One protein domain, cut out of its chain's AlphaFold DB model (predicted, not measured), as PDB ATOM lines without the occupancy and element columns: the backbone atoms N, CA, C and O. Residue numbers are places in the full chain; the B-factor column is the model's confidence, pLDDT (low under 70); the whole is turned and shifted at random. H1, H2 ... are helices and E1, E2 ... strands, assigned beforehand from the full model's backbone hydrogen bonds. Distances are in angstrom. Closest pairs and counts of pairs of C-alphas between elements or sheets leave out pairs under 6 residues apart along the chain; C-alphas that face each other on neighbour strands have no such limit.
ATOM      1  N   ARG A   2      -2.965  42.483  16.262       86.00
ATOM      2  CA  ARG A   2      -3.127  41.196  15.559       86.00
ATOM      3  C   ARG A   2      -3.090  39.993  16.507       86.00
ATOM      4  O   ARG A   2      -4.090  39.308  16.610       86.00
ATOM      5  N   GLY A   3      -2.037  39.848  17.318       86.81
ATOM      6  CA  GLY A   3      -1.943  38.742  18.286       86.81
ATOM      7  C   GLY A   3      -3.108  38.633  19.287       86.81
ATOM      8  O   GLY A   3      -3.506  37.535  19.639       86.81
ATOM      9  N   ALA A   4      -3.719  39.749  19.710       89.06
ATOM     10  CA  ALA A   4      -4.872  39.704  20.621       89.06
ATOM     11  C   ALA A   4      -6.170  39.282  19.907       89.06
ATOM     12  O   ALA A   4      -6.991  38.571  20.487       89.06
ATOM     13  N   LEU A   5      -6.346  39.714  18.654       89.94
ATOM     14  CA  LEU A   5      -7.445  39.269  17.794       89.94
ATOM     15  C   LEU A   5      -7.318  37.779  17.475       89.94
ATOM     16  O   LEU A   5      -8.289  37.052  17.638       89.94
ATOM     17  N   ILE A   6      -6.115  37.348  17.090       88.94
ATOM     18  CA  ILE A   6      -5.786  35.952  16.792       88.94
ATOM     19  C   ILE A   6      -6.088  35.071  18.004       88.94
ATOM     20  O   ILE A   6      -6.892  34.156  17.890       88.94
ATOM     21  N   ALA A   7      -5.552  35.403  19.181       90.06
ATOM     22  CA  ALA A   7      -5.779  34.612  20.391       90.06
ATOM     23  C   ALA A   7      -7.269  34.487  20.761       90.06
ATOM     24  O   ALA A   7      -7.706  33.433  21.216       90.06
ATOM     25  N   SER A   8      -8.054  35.553  20.552       92.25
ATOM     26  CA  SER A   8      -9.503  35.513  20.793       92.25
ATOM     27  C   SER A   8     -10.206  34.606  19.777       92.25
ATOM     28  O   SER A   8     -11.039  33.785  20.153       92.25
ATOM     29  N   TRP A   9      -9.838  34.719  18.496       91.56
ATOM     30  CA  TRP A   9     -10.430  33.922  17.425       91.56
ATOM     31  C   TRP A   9     -10.122  32.440  17.585       91.56
ATOM     32  O   TRP A   9     -11.025  31.610  17.518       91.56
ATOM     33  N   GLU A  10      -8.870  32.103  17.870       91.69
ATOM     34  CA  GLU A  10      -8.457  30.739  18.168       91.69
ATOM     35  C   GLU A  10      -9.267  30.115  19.309       91.69
ATOM     36  O   GLU A  10      -9.656  28.952  19.215       91.69
ATOM     37  N   GLU A  11      -9.537  30.870  20.376       93.75
ATOM     38  CA  GLU A  11     -10.319  30.376  21.509       93.75
ATOM     39  C   GLU A  11     -11.766  30.066  21.114       93.75
ATOM     40  O   GLU A  11     -12.280  28.994  21.435       93.75
ATOM     41  N   ASP A  12     -12.400  30.948  20.339       93.94
ATOM     42  CA  ASP A  12     -13.744  30.692  19.820       93.94
ATOM     43  C   ASP A  12     -13.754  29.511  18.824       93.94
ATOM     44  O   ASP A  12     -14.665  28.684  18.866       93.94
ATOM     45  N   LEU A  13     -12.727  29.354  17.975       93.25
ATOM     46  CA  LEU A  13     -12.594  28.203  17.066       93.25
ATOM     47  C   LEU A  13     -12.380  26.882  17.818       93.25
ATOM     48  O   LEU A  13     -12.935  25.856  17.414       93.25
ATOM     49  N   ARG A  14     -11.605  26.887  18.911       94.88
ATOM     50  CA  ARG A  14     -11.459  25.728  19.809       94.88
ATOM     51  C   ARG A  14     -12.786  25.386  20.470       94.88
ATOM     52  O   ARG A  14     -13.146  24.213  20.519       94.88
ATOM     53  N   ALA A  15     -13.528  26.387  20.939       94.38
ATOM     54  CA  ALA A  15     -14.838  26.175  21.544       94.38
ATOM     55  C   ALA A  15     -15.834  25.568  20.542       94.38
ATOM     56  O   ALA A  15     -16.564  24.638  20.884       94.38
ATOM     57  N   VAL A  16     -15.824  26.025  19.283       93.50
ATOM     58  CA  VAL A  16     -16.628  25.412  18.210       93.50
ATOM     59  C   VAL A  16     -16.206  23.962  17.987       93.50
ATOM     60  O   VAL A  16     -17.054  23.082  17.914       93.50
ATOM     61  N   ARG A  17     -14.899  23.688  17.933       93.12
ATOM     62  CA  ARG A  17     -14.363  22.332  17.739       93.12
ATOM     63  C   ARG A  17     -14.739  21.364  18.863       93.12
ATOM     64  O   ARG A  17     -14.857  20.168  18.615       93.12
ATOM     65  N   GLN A  18     -14.874  21.872  20.082       93.81
ATOM     66  CA  GLN A  18     -15.215  21.108  21.283       93.81
ATOM     67  C   GLN A  18     -16.729  21.027  21.534       93.81
ATOM     68  O   GLN A  18     -17.128  20.579  22.609       93.81
ATOM     69  N   ASP A  19     -17.561  21.491  20.593       89.75
ATOM     70  CA  ASP A  19     -19.018  21.608  20.737       89.75
ATOM     71  C   ASP A  19     -19.450  22.386  22.001       89.75
ATOM     72  O   ASP A  19     -20.548  22.206  22.529       89.75
ATOM     73  N   SER A  20     -18.581  23.268  22.505       91.88
ATOM     74  CA  SER A  20     -18.812  24.089  23.700       91.88
ATOM     75  C   SER A  20     -19.206  25.530  23.363       91.88
ATOM     76  O   SER A  20     -19.531  26.317  24.256       91.88
ATOM     77  N   PHE A  21     -19.212  25.887  22.075       89.94
ATOM     78  CA  PHE A  21     -19.631  27.202  21.604       89.94
ATOM     79  C   PHE A  21     -21.159  27.345  21.615       89.94
ATOM     80  O   PHE A  21     -21.858  26.878  20.715       89.94
ATOM     81  N   ASP A  22     -21.683  28.027  22.635       84.94
ATOM     82  CA  ASP A  22     -23.113  28.310  22.761       84.94
ATOM     83  C   ASP A  22     -23.525  29.564  21.968       84.94
ATOM     84  O   ASP A  22     -23.069  30.680  22.247       84.94
ATOM     85  N   VAL A  23     -24.411  29.363  20.987       78.88
ATOM     86  CA  VAL A  23     -25.031  30.423  20.167       78.88
ATOM     87  C   VAL A  23     -26.447  30.765  20.654       78.88
ATOM     88  O   VAL A  23     -26.996  31.771  20.223       78.88
ATOM     89  N   GLY A  24     -27.030  29.983  21.575       77.44
ATOM     90  CA  GLY A  24     -28.356  30.197  22.160       77.44
ATOM     91  C   GLY A  24     -29.491  30.317  21.135       77.44
ATOM     92  O   GLY A  24     -29.780  31.413  20.656       77.44
ATOM     93  N   ARG A  25     -30.201  29.214  20.852       78.62
ATOM     94  CA  ARG A  25     -31.291  29.201  19.854       78.62
ATOM     95  C   ARG A  25     -32.343  30.291  20.098       78.62
ATOM     96  O   ARG A  25     -32.887  30.397  21.200       78.62
ATOM     97  N   GLY A  26     -32.656  31.069  19.064       79.94
ATOM     98  CA  GLY A  26     -33.595  32.196  19.104       79.94
ATOM     99  C   GLY A  26     -33.048  33.471  19.762       79.94
ATOM    100  O   GLY A  26     -33.806  34.415  20.003       79.94
ATOM    101  N   ARG A  27     -31.755  33.507  20.109       86.31
ATOM    102  CA  ARG A  27     -31.044  34.669  20.676       86.31
ATOM    103  C   ARG A  27     -29.732  34.964  19.946       86.31
ATOM    104  O   ARG A  27     -28.930  35.755  20.441       86.31
ATOM    105  N   GLU A  28     -29.537  34.396  18.765       90.62
ATOM    106  CA  GLU A  28     -28.294  34.427  17.995       90.62
ATOM    107  C   GLU A  28     -27.867  35.867  17.689       90.62
ATOM    108  O   GLU A  28     -26.727  36.244  17.950       90.62
ATOM    109  N   ALA A  29     -28.794  36.719  17.237       89.56
ATOM    110  CA  ALA A  29     -28.512  38.131  16.970       89.56
ATOM    111  C   ALA A  29     -28.107  38.916  18.223       89.56
ATOM    112  O   ALA A  29     -27.217  39.764  18.164       89.56
ATOM    113  N   LEU A  30     -28.716  38.621  19.375       89.88
ATOM    114  CA  LEU A  30     -28.326  39.251  20.636       89.88
ATOM    115  C   LEU A  30     -26.921  38.801  21.058       89.88
ATOM    116  O   LEU A  30     -26.100  39.636  21.435       89.88
ATOM    117  N   ILE A  31     -26.643  37.500  20.966       90.75
ATOM    118  CA  ILE A  31     -25.352  36.909  21.335       90.75
ATOM    119  C   ILE A  31     -24.241  37.414  20.411       90.75
ATOM    120  O   ILE A  31     -23.161  37.753  20.895       90.75
ATOM    121  N   PHE A  32     -24.514  37.560  19.113       92.69
ATOM    122  CA  PHE A  32     -23.576  38.126  18.143       92.69
ATOM    123  C   PHE A  32     -23.151  39.541  18.546       92.69
ATOM    124  O   PHE A  32     -21.961  39.835  18.653       92.69
ATOM    125  N   ILE A  33     -24.127  40.404  18.843       91.56
ATOM    126  CA  ILE A  33     -23.883  41.793  19.252       91.56
ATOM    127  C   ILE A  33     -23.097  41.849  20.568       91.56
ATOM    128  O   ILE A  33     -22.116  42.587  20.675       91.56
ATOM    129  N   GLN A  34     -23.488  41.050  21.565       91.06
ATOM    130  CA  GLN A  34     -22.813  41.004  22.867       91.06
ATOM    131  C   GLN A  34     -21.359  40.537  22.748       91.06
ATOM    132  O   GLN A  34     -20.463  41.173  23.308       91.06
ATOM    133  N   ARG A  35     -21.106  39.465  21.986       92.44
ATOM    134  CA  ARG A  35     -19.749  38.965  21.735       92.44
ATOM    135  C   ARG A  35     -18.911  39.979  20.967       92.44
ATOM    136  O   ARG A  35     -17.770  40.216  21.353       92.44
ATOM    137  N   PHE A  36     -19.483  40.646  19.963       92.81
ATOM    138  CA  PHE A  36     -18.797  41.713  19.235       92.81
ATOM    139  C   PHE A  36     -18.371  42.850  20.176       92.81
ATOM    140  O   PHE A  36     -17.216  43.270  20.160       92.81
ATOM    141  N   TYR A  37     -19.260  43.322  21.057       89.69
ATOM    142  CA  TYR A  37     -18.918  44.374  22.026       89.69
ATOM    143  C   TYR A  37     -17.867  43.918  23.034       89.69
ATOM    144  O   TYR A  37     -16.950  44.683  23.338       89.69
ATOM    145  N   SER A  38     -17.964  42.677  23.511       89.81
ATOM    146  CA  SER A  38     -16.967  42.084  24.403       89.81
ATOM    147  C   SER A  38     -15.587  42.018  23.742       89.81
ATOM    148  O   SER A  38     -14.598  42.411  24.359       89.81
ATOM    149  N   LEU A  39     -15.521  41.605  22.471       92.12
ATOM    150  CA  LEU A  39     -14.287  41.557  21.687       92.12
ATOM    151  C   LEU A  39     -13.670  42.952  21.513       92.12
ATOM    152  O   LEU A  39     -12.491  43.150  21.783       92.12
ATOM    153  N   ILE A  40     -14.454  43.961  21.122       89.81
ATOM    154  CA  ILE A  40     -13.924  45.332  21.002       89.81
ATOM    155  C   ILE A  40     -13.459  45.871  22.364       89.81
ATOM    156  O   ILE A  40     -12.435  46.552  22.445       89.81
ATOM    157  N   SER A  41     -14.175  45.543  23.444       86.50
ATOM    158  CA  SER A  41     -13.797  45.944  24.801       86.50
ATOM    159  C   SER A  41     -12.475  45.311  25.249       86.50
ATOM    160  O   SER A  41     -11.604  46.021  25.761       86.50
ATOM    161  N   SER A  42     -12.271  44.012  25.000       89.19
ATOM    162  CA  SER A  42     -11.032  43.306  25.362       89.19
ATOM    163  C   SER A  42      -9.807  43.853  24.618       89.19
ATOM    164  O   SER A  42      -8.696  43.877  25.156       89.19
ATOM    165  N   LEU A  43     -10.008  44.404  23.418       88.69
ATOM    166  CA  LEU A  43      -8.959  45.031  22.613       88.69
ATOM    167  C   LEU A  43      -8.577  46.445  23.072       88.69
ATOM    168  O   LEU A  43      -7.606  47.003  22.554       88.69
ATOM    169  N   ARG A  44      -9.252  47.014  24.082       84.19
ATOM    170  CA  ARG A  44      -8.950  48.356  24.609       84.19
ATOM    171  C   ARG A  44      -7.488  48.512  25.017       84.19
ATOM    172  O   ARG A  44      -6.842  49.461  24.587       84.19
ATOM    173  N   ALA A  45      -6.956  47.596  25.823       84.38
ATOM    174  CA  ALA A  45      -5.574  47.695  26.296       84.38
ATOM    175  C   ALA A  45      -4.548  47.610  25.141       84.38
ATOM    176  O   ALA A  45      -3.633  48.434  25.091       84.38
ATOM    177  N   PRO A  46      -4.676  46.679  24.171       85.56
ATOM    178  CA  PRO A  46      -3.898  46.721  22.932       85.56
ATOM    179  C   PRO A  46      -3.992  48.042  22.153       85.56
ATOM    180  O   PRO A  46      -2.963  48.513  21.682       85.56
ATOM    181  N   ILE A  47      -5.178  48.648  22.027       82.81
ATOM    182  CA  ILE A  47      -5.355  49.936  21.331       82.81
ATOM    183  C   ILE A  47      -4.644  51.058  22.104       82.81
ATOM    184  O   ILE A  47      -3.853  51.811  21.541       82.81
ATOM    185  N   GLN A  48      -4.854  51.157  23.414       83.19
ATOM    186  CA  GLN A  48      -4.262  52.230  24.217       83.19
ATOM    187  C   GLN A  48      -2.731  52.170  24.276       83.19
ATOM    188  O   GLN A  48      -2.083  53.205  24.411       83.19
ATOM    189  N   ARG A  49      -2.130  50.982  24.136       82.56
ATOM    190  CA  ARG A  49      -0.669  50.851  24.022       82.56
ATOM    191  C   ARG A  49      -0.112  51.531  22.773       82.56
ATOM    192  O   ARG A  49       0.947  52.138  22.849       82.56
ATOM    193  N   SER A  50      -0.818  51.441  21.651       76.75
ATOM    194  CA  SER A  50      -0.343  51.954  20.361       76.75
ATOM    195  C   SER A  50      -0.746  53.410  20.104       76.75
ATOM    196  O   SER A  50       0.018  54.146  19.492       76.75
ATOM    197  N   TRP A  51      -1.907  53.851  20.600       76.12
ATOM    198  CA  TRP A  51      -2.421  55.213  20.372       76.12
ATOM    199  C   TRP A  51      -2.516  56.079  21.643       76.12
ATOM    200  O   TRP A  51      -3.103  57.162  21.632       76.12
ATOM    201  N   GLY A  52      -1.938  55.619  22.754       76.62
ATOM    202  CA  GLY A  52      -1.936  56.321  24.038       76.62
ATOM    203  C   GLY A  52      -3.237  56.171  24.834       76.62
ATOM    204  O   GLY A  52      -4.184  55.502  24.427       76.62
ATOM    205  N   ALA A  53      -3.304  56.826  25.997       68.31
ATOM    206  CA  ALA A  53      -4.402  56.667  26.960       68.31
ATOM    207  C   ALA A  53      -5.801  57.015  26.402       68.31
ATOM    208  O   ALA A  53      -6.800  56.510  26.913       68.31
ATOM    209  N   GLY A  54      -5.877  57.839  25.351       64.19
ATOM    210  CA  GLY A  54      -7.123  58.156  24.643       64.19
ATOM    211  C   GLY A  54      -7.531  57.153  23.563       64.19
ATOM    212  O   GLY A  54      -8.621  57.270  23.016       64.19
ATOM    213  N   GLY A  55      -6.692  56.160  23.261       66.81
ATOM    214  CA  GLY A  55      -6.912  55.186  22.203       66.81
ATOM    215  C   GLY A  55      -8.180  54.363  22.379       66.81
ATOM    216  O   GLY A  55      -8.176  53.333  23.050       66.81
ATOM    217  N   HIS A  56      -9.260  54.804  21.739       70.44
ATOM    218  CA  HIS A  56     -10.559  54.153  21.788       70.44
ATOM    219  C   HIS A  56     -11.179  54.047  20.401       70.44
ATOM    220  O   HIS A  56     -11.058  54.947  19.567       70.44
ATOM    221  N   VAL A  57     -11.877  52.934  20.196       72.44
ATOM    222  CA  VAL A  57     -12.726  52.680  19.039       72.44
ATOM    223  C   VAL A  57     -14.164  52.630  19.537       72.44
ATOM    224  O   VAL A  57     -14.451  51.965  20.531       72.44
ATOM    225  N   HIS A  58     -15.062  53.356  18.876       70.62
ATOM    226  CA  HIS A  58     -16.414  53.561  19.385       70.62
ATOM    227  C   HIS A  58     -17.445  52.635  18.757       70.62
ATOM    228  O   HIS A  58     -17.592  52.560  17.536       70.62
ATOM    229  N   VAL A  59     -18.250  52.033  19.626       64.06
ATOM    230  CA  VAL A  59     -19.417  51.242  19.257       64.06
ATOM    231  C   VAL A  59     -20.658  51.940  19.803       64.06
ATOM    232  O   VAL A  59     -20.677  52.326  20.971       64.06
ATOM    233  N   VAL A  60     -21.650  52.185  18.943       59.72
ATOM    234  CA  VAL A  60     -22.714  53.177  19.201       59.72
ATOM    235  C   VAL A  60     -23.565  52.849  20.431       59.72
ATOM    236  O   VAL A  60     -23.937  53.772  21.152       59.72
ATOM    237  N   ASP A  61     -23.820  51.570  20.701       59.72
ATOM    238  CA  ASP A  61     -24.788  51.141  21.720       59.72
ATOM    239  C   ASP A  61     -24.136  50.616  23.017       59.72
ATOM    240  O   ASP A  61     -24.821  50.064  23.877       59.72
ATOM    241  N   SER A  62     -22.819  50.799  23.197       50.16
ATOM    242  CA  SER A  62     -22.113  50.391  24.422       50.16
ATOM    243  C   SER A  62     -21.755  51.602  25.301       50.16
ATOM    244  O   SER A  62     -20.858  52.371  24.941       50.16
ATOM    245  N   PRO A  63     -22.398  51.783  26.474       50.03
ATOM    246  CA  PRO A  63     -22.115  52.902  27.378       50.03
ATOM    247  C   PRO A  63     -20.722  52.815  28.021       50.03
ATOM    248  O   PRO A  63     -20.176  53.829  28.439       50.03
ATOM    249  N   GLU A  64     -20.112  51.627  28.060       51.62
ATOM    250  CA  GLU A  64     -18.751  51.417  28.573       51.62
ATOM    251  C   GLU A  64     -17.666  51.802  27.551       51.62
ATOM    252  O   GLU A  64     -16.521  52.076  27.919       51.62
ATOM    253  N   ILE A  65     -18.024  51.833  26.263       53.97
ATOM    254  CA  ILE A  65     -17.157  52.153  25.112       53.97
ATOM    255  C   ILE A  65     -17.506  53.550  24.535       53.97
ATOM    256  O   ILE A  65     -16.796  54.106  23.692       53.97
ATOM    257  N   GLY A  66     -18.581  54.170  25.024       45.78
ATOM    258  CA  GLY A  66     -19.004  55.531  24.713       45.78
ATOM    259  C   GLY A  66     -18.554  56.528  25.779       45.78
ATOM    260  O   GLY A  66     -19.230  56.721  26.782       45.78
ATOM    261  N   GLY A  67     -17.440  57.219  25.547       42.03
ATOM    262  CA  GLY A  67     -17.009  58.346  26.380       42.03
ATOM    263  C   GLY A  67     -16.186  59.362  25.580       42.03
ATOM    264  O   GLY A  67     -15.547  58.977  24.600       42.03
ATOM    265  N   PRO A  68     -16.195  60.659  25.944       41.78
ATOM    266  CA  PRO A  68     -15.424  61.693  25.257       41.78
ATOM    267  C   PRO A  68     -13.941  61.590  25.649       41.78
ATOM    268  O   PRO A  68     -13.464  62.305  26.524       41.78
ATOM    269  N   GLY A  69     -13.220  60.660  25.022       43.06
ATOM    270  CA  GLY A  69     -11.765  60.531  25.116       43.06
ATOM    271  C   GLY A  69     -11.043  61.146  23.903       43.06
ATOM    272  O   GLY A  69     -11.682  61.390  22.873       43.06
ATOM    273  N   PRO A  70      -9.726  61.416  23.999       46.56
ATOM    274  CA  PRO A  70      -8.900  61.858  22.872       46.56
ATOM    275  C   PRO A  70      -9.026  60.876  21.698       46.56
ATOM    276  O   PRO A  70      -8.711  59.705  21.833       46.56
ATOM    277  N   ARG A  71      -9.561  61.330  20.564       57.19
ATOM    278  CA  ARG A  71     -10.135  60.458  19.527       57.19
ATOM    279  C   ARG A  71      -9.059  59.833  18.642       57.19
ATOM    280  O   ARG A  71      -8.301  60.567  18.019       57.19
ATOM    281  N   VAL A  72      -9.079  58.508  18.502       57.34
ATOM    282  CA  VAL A  72      -8.327  57.813  17.442       57.34
ATOM    283  C   VAL A  72      -9.223  57.509  16.246       57.34
ATOM    284  O   VAL A  72      -8.798  57.724  15.117       57.34
ATOM    285  N   SER A  73     -10.479  57.098  16.472       68.62
ATOM    286  CA  SER A  73     -11.423  56.812  15.386       68.62
ATOM    287  C   SER A  73     -12.495  57.896  15.224       68.62
ATOM    288  O   SER A  73     -13.175  58.293  16.174       68.62
ATOM    289  N   GLN A  74     -12.690  58.360  13.986       72.44
ATOM    290  CA  GLN A  74     -13.890  59.113  13.584       72.44
ATOM    291  C   GLN A  74     -15.042  58.176  13.186       72.44
ATOM    292  O   GLN A  74     -16.196  58.605  13.155       72.44
ATOM    293  N   SER A  75     -14.730  56.903  12.930       79.25
ATOM    294  CA  SER A  75     -15.676  55.855  12.546       79.25
ATOM    295  C   SER A  75     -16.313  55.187  13.770       79.25
ATOM    296  O   SER A  75     -15.648  54.971  14.790       79.25
ATOM    297  N   ARG A  76     -17.598  54.837  13.659       82.38
ATOM    298  CA  ARG A  76     -18.401  54.098  14.638       82.38
ATOM    299  C   ARG A  76     -19.210  53.017  13.946       82.38
ATOM    300  O   ARG A  76     -19.749  53.264  12.872       82.38
ATOM    301  N   ILE A  77     -19.365  51.880  14.607       85.94
ATOM    302  CA  ILE A  77     -20.234  50.792  14.155       85.94
ATOM    303  C   ILE A  77     -21.485  50.707  15.029       85.94
ATOM    304  O   ILE A  77     -21.416  50.849  16.255       85.94
ATOM    305  N   ARG A  78     -22.634  50.494  14.392       87.25
ATOM    306  CA  ARG A  78     -23.909  50.161  15.029       87.25
ATOM    307  C   ARG A  78     -24.342  48.784  14.541       87.25
ATOM    308  O   ARG A  78     -24.271  48.508  13.348       87.25
ATOM    309  N   LEU A  79     -24.798  47.946  15.467       89.50
ATOM    310  CA  LEU A  79     -25.338  46.624  15.162       89.50
ATOM    311  C   LEU A  79     -26.798  46.587  15.613       89.50
ATOM    312  O   LEU A  79     -27.070  46.742  16.802       89.50
ATOM    313  N   ARG A  80     -27.739  46.410  14.681       88.25
ATOM    314  CA  ARG A  80     -29.170  46.320  15.001       88.25
ATOM    315  C   ARG A  80     -29.646  44.876  14.960       88.25
ATOM    316  O   ARG A  80     -29.396  44.159  13.998       88.25
ATOM    317  N   ASN A  81     -30.361  44.477  16.005       90.31
ATOM    318  CA  ASN A  81     -30.974  43.160  16.105       90.31
ATOM    319  C   ASN A  81     -32.317  43.138  15.352       90.31
ATOM    320  O   ASN A  81     -33.236  43.868  15.725       90.31
ATOM    321  N   HIS A  82     -32.430  42.281  14.338       89.00
ATOM    322  CA  HIS A  82     -33.658  42.013  13.580       89.00
ATOM    323  C   HIS A  82     -34.139  40.555  13.743       89.00
ATOM    324  O   HIS A  82     -34.809  40.009  12.870       89.00
ATOM    325  N   GLY A  83     -33.804  39.910  14.863       83.81
ATOM    326  CA  GLY A  83     -34.141  38.518  15.158       83.81
ATOM    327  C   GLY A  83     -33.190  37.553  14.458       83.81
ATOM    328  O   GLY A  83     -32.206  37.121  15.048       83.81
ATOM    329  N   GLU A  84     -33.471  37.243  13.194       87.62
ATOM    330  CA  GLU A  84     -32.674  36.301  12.389       87.62
ATOM    331  C   GLU A  84     -31.436  36.941  11.746       87.62
ATOM    332  O   GLU A  84     -30.516  36.249  11.299       87.62
ATOM    333  N   VAL A  85     -31.426  38.274  11.695       90.44
ATOM    334  CA  VAL A  85     -30.428  39.086  11.003       90.44
ATOM    335  C   VAL A  85     -29.872  40.144  11.952       90.44
ATOM    336  O   VAL A  85     -30.604  40.743  12.746       90.44
ATOM    337  N   VAL A  86     -28.570  40.395  11.853       91.38
ATOM    338  CA  VAL A  86     -27.903  41.560  12.437       91.38
ATOM    339  C   VAL A  86     -27.570  42.525  11.308       91.38
ATOM    340  O   VAL A  86     -26.783  42.193  10.424       91.38
ATOM    341  N   MET A  87     -28.154  43.720  11.343       91.00
ATOM    342  CA  MET A  87     -27.819  44.777  10.390       91.00
ATOM    343  C   MET A  87     -26.622  45.569  10.915       91.00
ATOM    344  O   MET A  87     -26.647  46.073  12.045       91.00
ATOM    345  N   VAL A  88     -25.585  45.681  10.091       90.56
ATOM    346  CA  VAL A  88     -24.367  46.439  10.377       90.56
ATOM    347  C   VAL A  88     -24.450  47.798   9.692       90.56
ATOM    348  O   VAL A  88     -24.658  47.864   8.486       90.56
ATOM    349  N   GLU A  89     -24.269  48.877  10.454       87.75
ATOM    350  CA  GLU A  89     -24.186  50.244   9.928       87.75
ATOM    351  C   GLU A  89     -22.893  50.919  10.418       87.75
ATOM    352  O   GLU A  89     -22.650  51.016  11.629       87.75
ATOM    353  N   LEU A  90     -22.079  51.439   9.499       85.75
ATOM    354  CA  LEU A  90     -20.878  52.212   9.791       85.75
ATOM    355  C   LEU A  90     -21.098  53.711   9.539       85.75
ATOM    356  O   LEU A  90     -21.504  54.157   8.465       85.75
ATOM    357  N   PHE A  91     -20.736  54.518  10.532       82.81
ATOM    358  CA  PHE A  91     -20.834  55.973  10.489       82.81
ATOM    359  C   PHE A  91     -19.475  56.615  10.720       82.81
ATOM    360  O   PHE A  91     -18.777  56.239  11.654       82.81
ATOM    361  N   SER A  92     -19.152  57.655   9.964       80.88
ATOM    362  CA  SER A  92     -17.982  58.504  10.196       80.88
ATOM    363  C   SER A  92     -18.421  59.898  10.635       80.88
ATOM    364  O   SER A  92     -19.356  60.473  10.077       80.88
ATOM    365  N   TYR A  93     -17.759  60.454  11.647       72.94
ATOM    366  CA  TYR A  93     -17.992  61.826  12.094       72.94
ATOM    367  C   TYR A  93     -17.105  62.797  11.321       72.94
ATOM    368  O   TYR A  93     -15.918  62.915  11.616       72.94
ATOM    369  N   MET A  94     -17.714  63.532  10.392       67.44
ATOM    370  CA  MET A  94     -17.082  64.625   9.648       67.44
ATOM    371  C   MET A  94     -17.727  65.940  10.092       67.44
ATOM    372  O   MET A  94     -18.957  66.047  10.137       67.44
ATOM    373  N   ASP A  95     -16.911  66.918  10.487       66.50
ATOM    374  CA  ASP A  95     -17.363  68.244  10.942       66.50
ATOM    375  C   ASP A  95     -18.416  68.199  12.068       66.50
ATOM    376  O   ASP A  95     -19.356  68.986  12.119       66.50
ATOM    377  N   GLY A  96     -18.296  67.222  12.973       68.12
ATOM    378  CA  GLY A  96     -19.236  67.035  14.087       68.12
ATOM    379  C   GLY A  96     -20.568  66.375  13.712       68.12
ATOM    380  O   GLY A  96     -21.371  66.105  14.603       68.12
ATOM    381  N   THR A  97     -20.784  66.041  12.437       71.62
ATOM    382  CA  THR A  97     -21.986  65.347  11.952       71.62
ATOM    383  C   THR A  97     -21.691  63.887  11.616       71.62
ATOM    384  O   THR A  97     -20.672  63.576  11.002       71.62
ATOM    385  N   ALA A  98     -22.583  62.978  12.017       77.62
ATOM    386  CA  ALA A  98     -22.493  61.573  11.629       77.62
ATOM    387  C   ALA A  98     -22.959  61.408  10.177       77.62
ATOM    388  O   ALA A  98     -24.092  61.762   9.848       77.62
ATOM    389  N   ARG A  99     -22.101  60.853   9.320       79.75
ATOM    390  CA  ARG A  99     -22.428  60.488   7.937       79.75
ATOM    391  C   ARG A  99     -22.215  58.993   7.741       79.75
ATOM    392  O   ARG A  99     -21.260  58.441   8.279       79.75
ATOM    393  N   ALA A 100     -23.105  58.344   6.992       81.25
ATOM    394  CA  ALA A 100     -22.906  56.955   6.586       81.25
ATOM    395  C   ALA A 100     -21.616  56.834   5.760       81.25
ATOM    396  O   ALA A 100     -21.281  57.751   5.003       81.25
ATOM    397  N   ASN A 101     -20.898  55.724   5.916       78.81
ATOM    398  CA  ASN A 101     -19.648  55.469   5.203       78.81
ATOM    399  C   ASN A 101     -19.743  54.186   4.357       78.81
ATOM    400  O   ASN A 101     -19.076  53.196   4.666       78.81
ATOM    401  N   PRO A 102     -20.526  54.202   3.259       75.94
ATOM    402  CA  PRO A 102     -20.726  53.018   2.422       75.94
ATOM    403  C   PRO A 102     -19.437  52.573   1.719       75.94
ATOM    404  O   PRO A 102     -19.274  51.399   1.401       75.94
ATOM    405  N   ALA A 103     -18.482  53.491   1.519       73.62
ATOM    406  CA  ALA A 103     -17.183  53.195   0.918       73.62
ATOM    407  C   ALA A 103     -16.338  52.219   1.757       73.62
ATOM    408  O   ALA A 103     -15.416  51.604   1.228       73.62
ATOM    409  N   ALA A 104     -16.654  52.049   3.045       74.38
ATOM    410  CA  ALA A 104     -16.005  51.066   3.902       74.38
ATOM    411  C   ALA A 104     -16.446  49.616   3.629       74.38
ATOM    412  O   ALA A 104     -15.805  48.696   4.127       74.38
ATOM    413  N   GLY A 105     -17.544  49.398   2.891       78.81
ATOM    414  CA  GLY A 105     -18.030  48.058   2.538       78.81
ATOM    415  C   GLY A 105     -18.525  47.209   3.717       78.81
ATOM    416  O   GLY A 105     -18.669  45.997   3.576       78.81
ATOM    417  N   LEU A 106     -18.764  47.821   4.882       83.44
ATOM    418  CA  LEU A 106     -19.228  47.134   6.095       83.44
ATOM    419  C   LEU A 106     -20.744  47.196   6.298       83.44
ATOM    420  O   LEU A 106     -21.254  46.449   7.128       83.44
ATOM    421  N   ASP A 107     -21.445  48.057   5.560       86.19
ATOM    422  CA  ASP A 107     -22.900  48.186   5.629       86.19
ATOM    423  C   ASP A 107     -23.554  46.957   4.978       86.19
ATOM    424  O   ASP A 107     -23.610  46.848   3.749       86.19
ATOM    425  N   ARG A 108     -23.986  45.991   5.798       90.19
ATOM    426  CA  ARG A 108     -24.540  44.709   5.336       90.19
ATOM    427  C   ARG A 108     -25.429  44.037   6.377       90.19
ATOM    428  O   ARG A 108     -25.293  44.267   7.578       90.19
ATOM    429  N   ASP A 109     -26.261  43.127   5.888       91.56
ATOM    430  CA  ASP A 109     -27.097  42.249   6.697       91.56
ATOM    431  C   ASP A 109     -26.399  40.903   6.908       91.56
ATOM    432  O   ASP A 109     -26.040  40.216   5.951       91.56
ATOM    433  N   ILE A 110     -26.205  40.518   8.169       91.00
ATOM    434  CA  ILE A 110     -25.594  39.243   8.551       91.00
ATOM    435  C   ILE A 110     -26.696  38.322   9.058       91.00
ATOM    436  O   ILE A 110     -27.279  38.568  10.115       91.00
ATOM    437  N   ARG A 111     -26.980  37.245   8.323       91.38
ATOM    438  CA  ARG A 111     -27.870  36.186   8.808       91.38
ATOM    439  C   ARG A 111     -27.149  35.388   9.891       91.38
ATOM    440  O   ARG A 111     -26.061  34.880   9.649       91.38
ATOM    441  N   VAL A 112     -27.761  35.290  11.065       89.81
ATOM    442  CA  VAL A 112     -27.180  34.622  12.244       89.81
ATOM    443  C   VAL A 112     -28.047  33.480  12.771       89.81
ATOM    444  O   VAL A 112     -27.541  32.634  13.500       89.81
ATOM    445  N   ALA A 113     -29.330  33.428  12.397       87.69
ATOM    446  CA  ALA A 113     -30.213  32.318  12.745       87.69
ATOM    447  C   ALA A 113     -29.996  31.100  11.837       87.69
ATOM    448  O   ALA A 113     -29.841  31.245  10.620       87.69
ATOM    449  N   ASP A 114     -30.030  29.914  12.452       85.06
ATOM    450  CA  ASP A 114     -29.837  28.596  11.823       85.06
ATOM    451  C   ASP A 114     -28.501  28.428  11.078       85.06
ATOM    452  O   ASP A 114     -28.355  27.572  10.207       85.06
ATOM    453  N   VAL A 115     -27.509  29.248  11.423       89.62
ATOM    454  CA  VAL A 115     -26.164  29.195  10.853       89.62
ATOM    455  C   VAL A 115     -25.271  28.296  11.711       89.62
ATOM    456  O   VAL A 115     -25.374  28.282  12.938       89.62
ATOM    457  N   GLU A 116     -24.374  27.545  11.071       90.50
ATOM    458  CA  GLU A 116     -23.398  26.716  11.781       90.50
ATOM    459  C   GLU A 116     -22.483  27.573  12.682       90.50
ATOM    460  O   GLU A 116     -22.056  28.656  12.265       90.50
ATOM    461  N   PRO A 117     -22.108  27.103  13.890       90.81
ATOM    462  CA  PRO A 117     -21.272  27.867  14.820       90.81
ATOM    463  C   PRO A 117     -19.959  28.390  14.215       90.81
ATOM    464  O   PRO A 117     -19.538  29.505  14.518       90.81
ATOM    465  N   LEU A 118     -19.332  27.630  13.311       90.38
ATOM    466  CA  LEU A 118     -18.123  28.061  12.605       90.38
ATOM    467  C   LEU A 118     -18.369  29.283  11.705       90.38
ATOM    468  O   LEU A 118     -17.570  30.222  11.687       90.38
ATOM    469  N   VAL A 119     -19.480  29.291  10.968       90.12
ATOM    470  CA  VAL A 119     -19.855  30.415  10.100       90.12
ATOM    471  C   VAL A 119     -20.210  31.637  10.952       90.12
ATOM    472  O   VAL A 119     -19.806  32.751  10.624       90.12
ATOM    473  N   PHE A 120     -20.872  31.428  12.094       92.56
ATOM    474  CA  PHE A 120     -21.155  32.485  13.066       92.56
ATOM    475  C   PHE A 120     -19.868  33.157  13.579       92.56
ATOM    476  O   PHE A 120     -19.758  34.385  13.553       92.56
ATOM    477  N   VAL A 121     -18.880  32.364  14.015       92.25
ATOM    478  CA  VAL A 121     -17.576  32.872  14.480       92.25
ATOM    479  C   VAL A 121     -16.839  33.593  13.351       92.25
ATOM    480  O   VAL A 121     -16.340  34.700  13.551       92.25
ATOM    481  N   THR A 122     -16.820  33.024  12.146       90.00
ATOM    482  CA  THR A 122     -16.168  33.645  10.983       90.00
ATOM    483  C   THR A 122     -16.753  35.027  10.672       90.00
ATOM    484  O   THR A 122     -16.001  35.989  10.514       90.00
ATOM    485  N   GLU A 123     -18.081  35.182  10.655       90.88
ATOM    486  CA  GLU A 123     -18.709  36.488  10.404       90.88
ATOM    487  C   GLU A 123     -18.495  37.493  11.546       90.88
ATOM    488  O   GLU A 123     -18.353  38.696  11.290       90.88
ATOM    489  N   LEU A 124     -18.407  37.020  12.796       92.88
ATOM    490  CA  LEU A 124     -18.073  37.853  13.953       92.88
ATOM    491  C   LEU A 124     -16.683  38.489  13.793       92.88
ATOM    492  O   LEU A 124     -16.556  39.717  13.850       92.88
ATOM    493  N   TYR A 125     -15.655  37.672  13.546       92.19
ATOM    494  CA  TYR A 125     -14.276  38.153  13.405       92.19
ATOM    495  C   TYR A 125     -14.068  38.943  12.117       92.19
ATOM    496  O   TYR A 125     -13.430  39.995  12.163       92.19
ATOM    497  N   ARG A 126     -14.686  38.542  10.999       90.19
ATOM    498  CA  ARG A 126     -14.667  39.320   9.749       90.19
ATOM    499  C   ARG A 126     -15.214  40.733   9.950       90.19
ATOM    500  O   ARG A 126     -14.604  41.707   9.510       90.19
ATOM    501  N   THR A 127     -16.339  40.858  10.654       91.19
ATOM    502  CA  THR A 127     -16.954  42.161  10.952       91.19
ATOM    503  C   THR A 127     -16.079  42.989  11.896       91.19
ATOM    504  O   THR A 127     -15.906  44.188  11.678       91.19
ATOM    505  N   ALA A 128     -15.484  42.364  12.919       91.44
ATOM    506  CA  ALA A 128     -14.600  43.044  13.868       91.44
ATOM    507  C   ALA A 128     -13.304  43.537  13.215       91.44
ATOM    508  O   ALA A 128     -12.935  44.697  13.396       91.44
ATOM    509  N   VAL A 129     -12.647  42.690  12.420       90.88
ATOM    510  CA  VAL A 129     -11.433  43.031  11.667       90.88
ATOM    511  C   VAL A 129     -11.720  44.180  10.709       90.88
ATOM    512  O   VAL A 129     -11.046  45.205  10.793       90.88
ATOM    513  N   GLY A 130     -12.758  44.066   9.875       89.00
ATOM    514  CA  GLY A 130     -13.105  45.120   8.923       89.00
ATOM    515  C   GLY A 130     -13.403  46.453   9.614       89.00
ATOM    516  O   GLY A 130     -12.884  47.498   9.216       89.00
ATOM    517  N   PHE A 131     -14.155  46.427  10.719       89.50
ATOM    518  CA  PHE A 131     -14.402  47.624  11.520       89.50
ATOM    519  C   PHE A 131     -13.115  48.239  12.079       89.50
ATOM    520  O   PHE A 131     -12.914  49.446  11.955       89.50
ATOM    521  N   LEU A 132     -12.233  47.432  12.673       88.38
ATOM    522  CA  LEU A 132     -10.980  47.910  13.261       88.38
ATOM    523  C   LEU A 132     -10.033  48.487  12.206       88.38
ATOM    524  O   LEU A 132      -9.414  49.518  12.466       88.38
ATOM    525  N   GLN A 133      -9.960  47.882  11.018       87.81
ATOM    526  CA  GLN A 133      -9.162  48.404   9.905       87.81
ATOM    527  C   GLN A 133      -9.609  49.811   9.507       87.81
ATOM    528  O   GLN A 133      -8.775  50.703   9.359       87.81
ATOM    529  N   VAL A 134     -10.921  50.035   9.403       86.00
ATOM    530  CA  VAL A 134     -11.485  51.343   9.041       86.00
ATOM    531  C   VAL A 134     -11.392  52.340  10.196       86.00
ATOM    532  O   VAL A 134     -11.106  53.517   9.986       86.00
ATOM    533  N   ALA A 135     -11.640  51.898  11.428       83.88
ATOM    534  CA  ALA A 135     -11.638  52.767  12.599       83.88
ATOM    535  C   ALA A 135     -10.237  53.267  12.963       83.88
ATOM    536  O   ALA A 135     -10.100  54.400  13.420       83.88
ATOM    537  N   LEU A 136      -9.216  52.435  12.769       82.62
ATOM    538  CA  LEU A 136      -7.835  52.734  13.143       82.62
ATOM    539  C   LEU A 136      -6.933  53.033  11.937       82.62
ATOM    540  O   LEU A 136      -5.750  53.296  12.127       82.62
ATOM    541  N   ASN A 137      -7.492  53.002  10.722       81.75
ATOM    542  CA  ASN A 137      -6.785  53.210   9.459       81.75
ATOM    543  C   ASN A 137      -5.532  52.324   9.328       81.75
ATOM    544  O   ASN A 137      -4.423  52.816   9.119       81.75
ATOM    545  N   LEU A 138      -5.707  51.012   9.507       81.69
ATOM    546  CA  LEU A 138      -4.612  50.039   9.492       81.69
ATOM    547  C   LEU A 138      -4.965  48.774   8.703       81.69
ATOM    548  O   LEU A 138      -6.123  48.365   8.632       81.69
ATOM    549  N   GLY A 139      -3.954  48.128   8.123       81.25
ATOM    550  CA  GLY A 139      -4.095  46.831   7.463       81.25
ATOM    551  C   GLY A 139      -3.905  45.692   8.459       81.25
ATOM    552  O   GLY A 139      -2.775  45.396   8.835       81.25
ATOM    553  N   LEU A 140      -4.980  45.026   8.899       79.44
ATOM    554  CA  LEU A 140      -4.848  43.863   9.787       79.44
ATOM    555  C   LEU A 140      -4.401  42.604   9.045       79.44
ATOM    556  O   LEU A 140      -3.755  41.782   9.681       79.44
ATOM    557  N   LEU A 141      -4.688  42.489   7.741       75.56
ATOM    558  CA  LEU A 141      -4.357  41.324   6.902       75.56
ATOM    559  C   LEU A 141      -4.923  39.989   7.441       75.56
ATOM    560  O   LEU A 141      -4.392  38.928   7.157       75.56
TER     561      LEU A 141
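This is residues 2 to 141 of the 479 residues of an uncharacterized protein of Chloroflexi bacterium (UniProt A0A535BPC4). A strongly twisted sheet of four strands has H2 and H4 packed over one face, and H1 packs on H4 on the side away from the sheet; no named helix is on the other face. Short H3 sits off the end of H2, near the first residues of H1, and residues 52 to 74 form a long stretch with no named element, tied to the sheet by residues 58 to 59 alongside E1. The printed part has 140 residues, with named elements in the order H1 H2 H3 E1 E2 E3 E4 H4, a mixed class of helices and strands. The sheet is branched and antiparallel, with E2 the neighbour of E1, E3 and E4. The whole is compact, with a radius of gyration of the C-alphas of 15.0 A and spans of 45 by 30 by 27 A.

Find C-alpha 2 at (-3.127, 41.196, 15.559); from there H1 runs through residues 2 to 17, 22.1 A long. Next come H2, residues 28 to 42, 20.8 A, and H3, residues 44 to 51. Look for E1 at residues 75 to 81, beginning at C-alpha 75 at (-15.676, 55.855, 12.546), and for E2 at residues 85 to 94, 28.8 A long. E3 is residues 97 to 100 and E4 residues 108 to 111. H4, residues 117 to 136, runs 28.3 A to C-alpha 136 at (-7.835, 52.734, 13.143).

Start at E2: E1 lies on one side of it, E3 and E4 on the other side. E1, E2 and E3 form a meander, each strand the antiparallel neighbour of the one before, in two hairpins. Look for N 78 and O 89 at 2.8 A between E1 and E2, N 92 and O 99 at 2.8 A between E2 and E3, and N 86 and O 110 at 2.8 A between E2 and E4. H2 and H4 are on the same face, at heights over the sheet of 10.8 A and 8.4 A. They touch at a steep tilt of 44 degrees, closest at the C-alphas of Phe 36 and Leu 124, 6.6 A. H1 touches H4 with residues 9 to 16 alone, at a shallow tilt of 12 degrees, opposite ways; the closest C-alphas, of Val 16 and Pro 117, are 6.3 A apart. H3 and H1 are close but not clearly touching, with the C-alphas of Ala 4 and Pro 46 at 7.5 A. Every O i to N i+4 pair is within hydrogen-bond range in H1, H2 and H4; in H3, 3 of 4 are.

The two C-alphas farthest apart, those of Gln 18 and Asp 95, are 48.3 A apart. The printed part has no cut, and its one long link is H3 to E1, 23 residues. The mean pLDDT of the printed part is 81.9; it is under 70 at residues 53 to 55, 59 to 73 and 94 to 96.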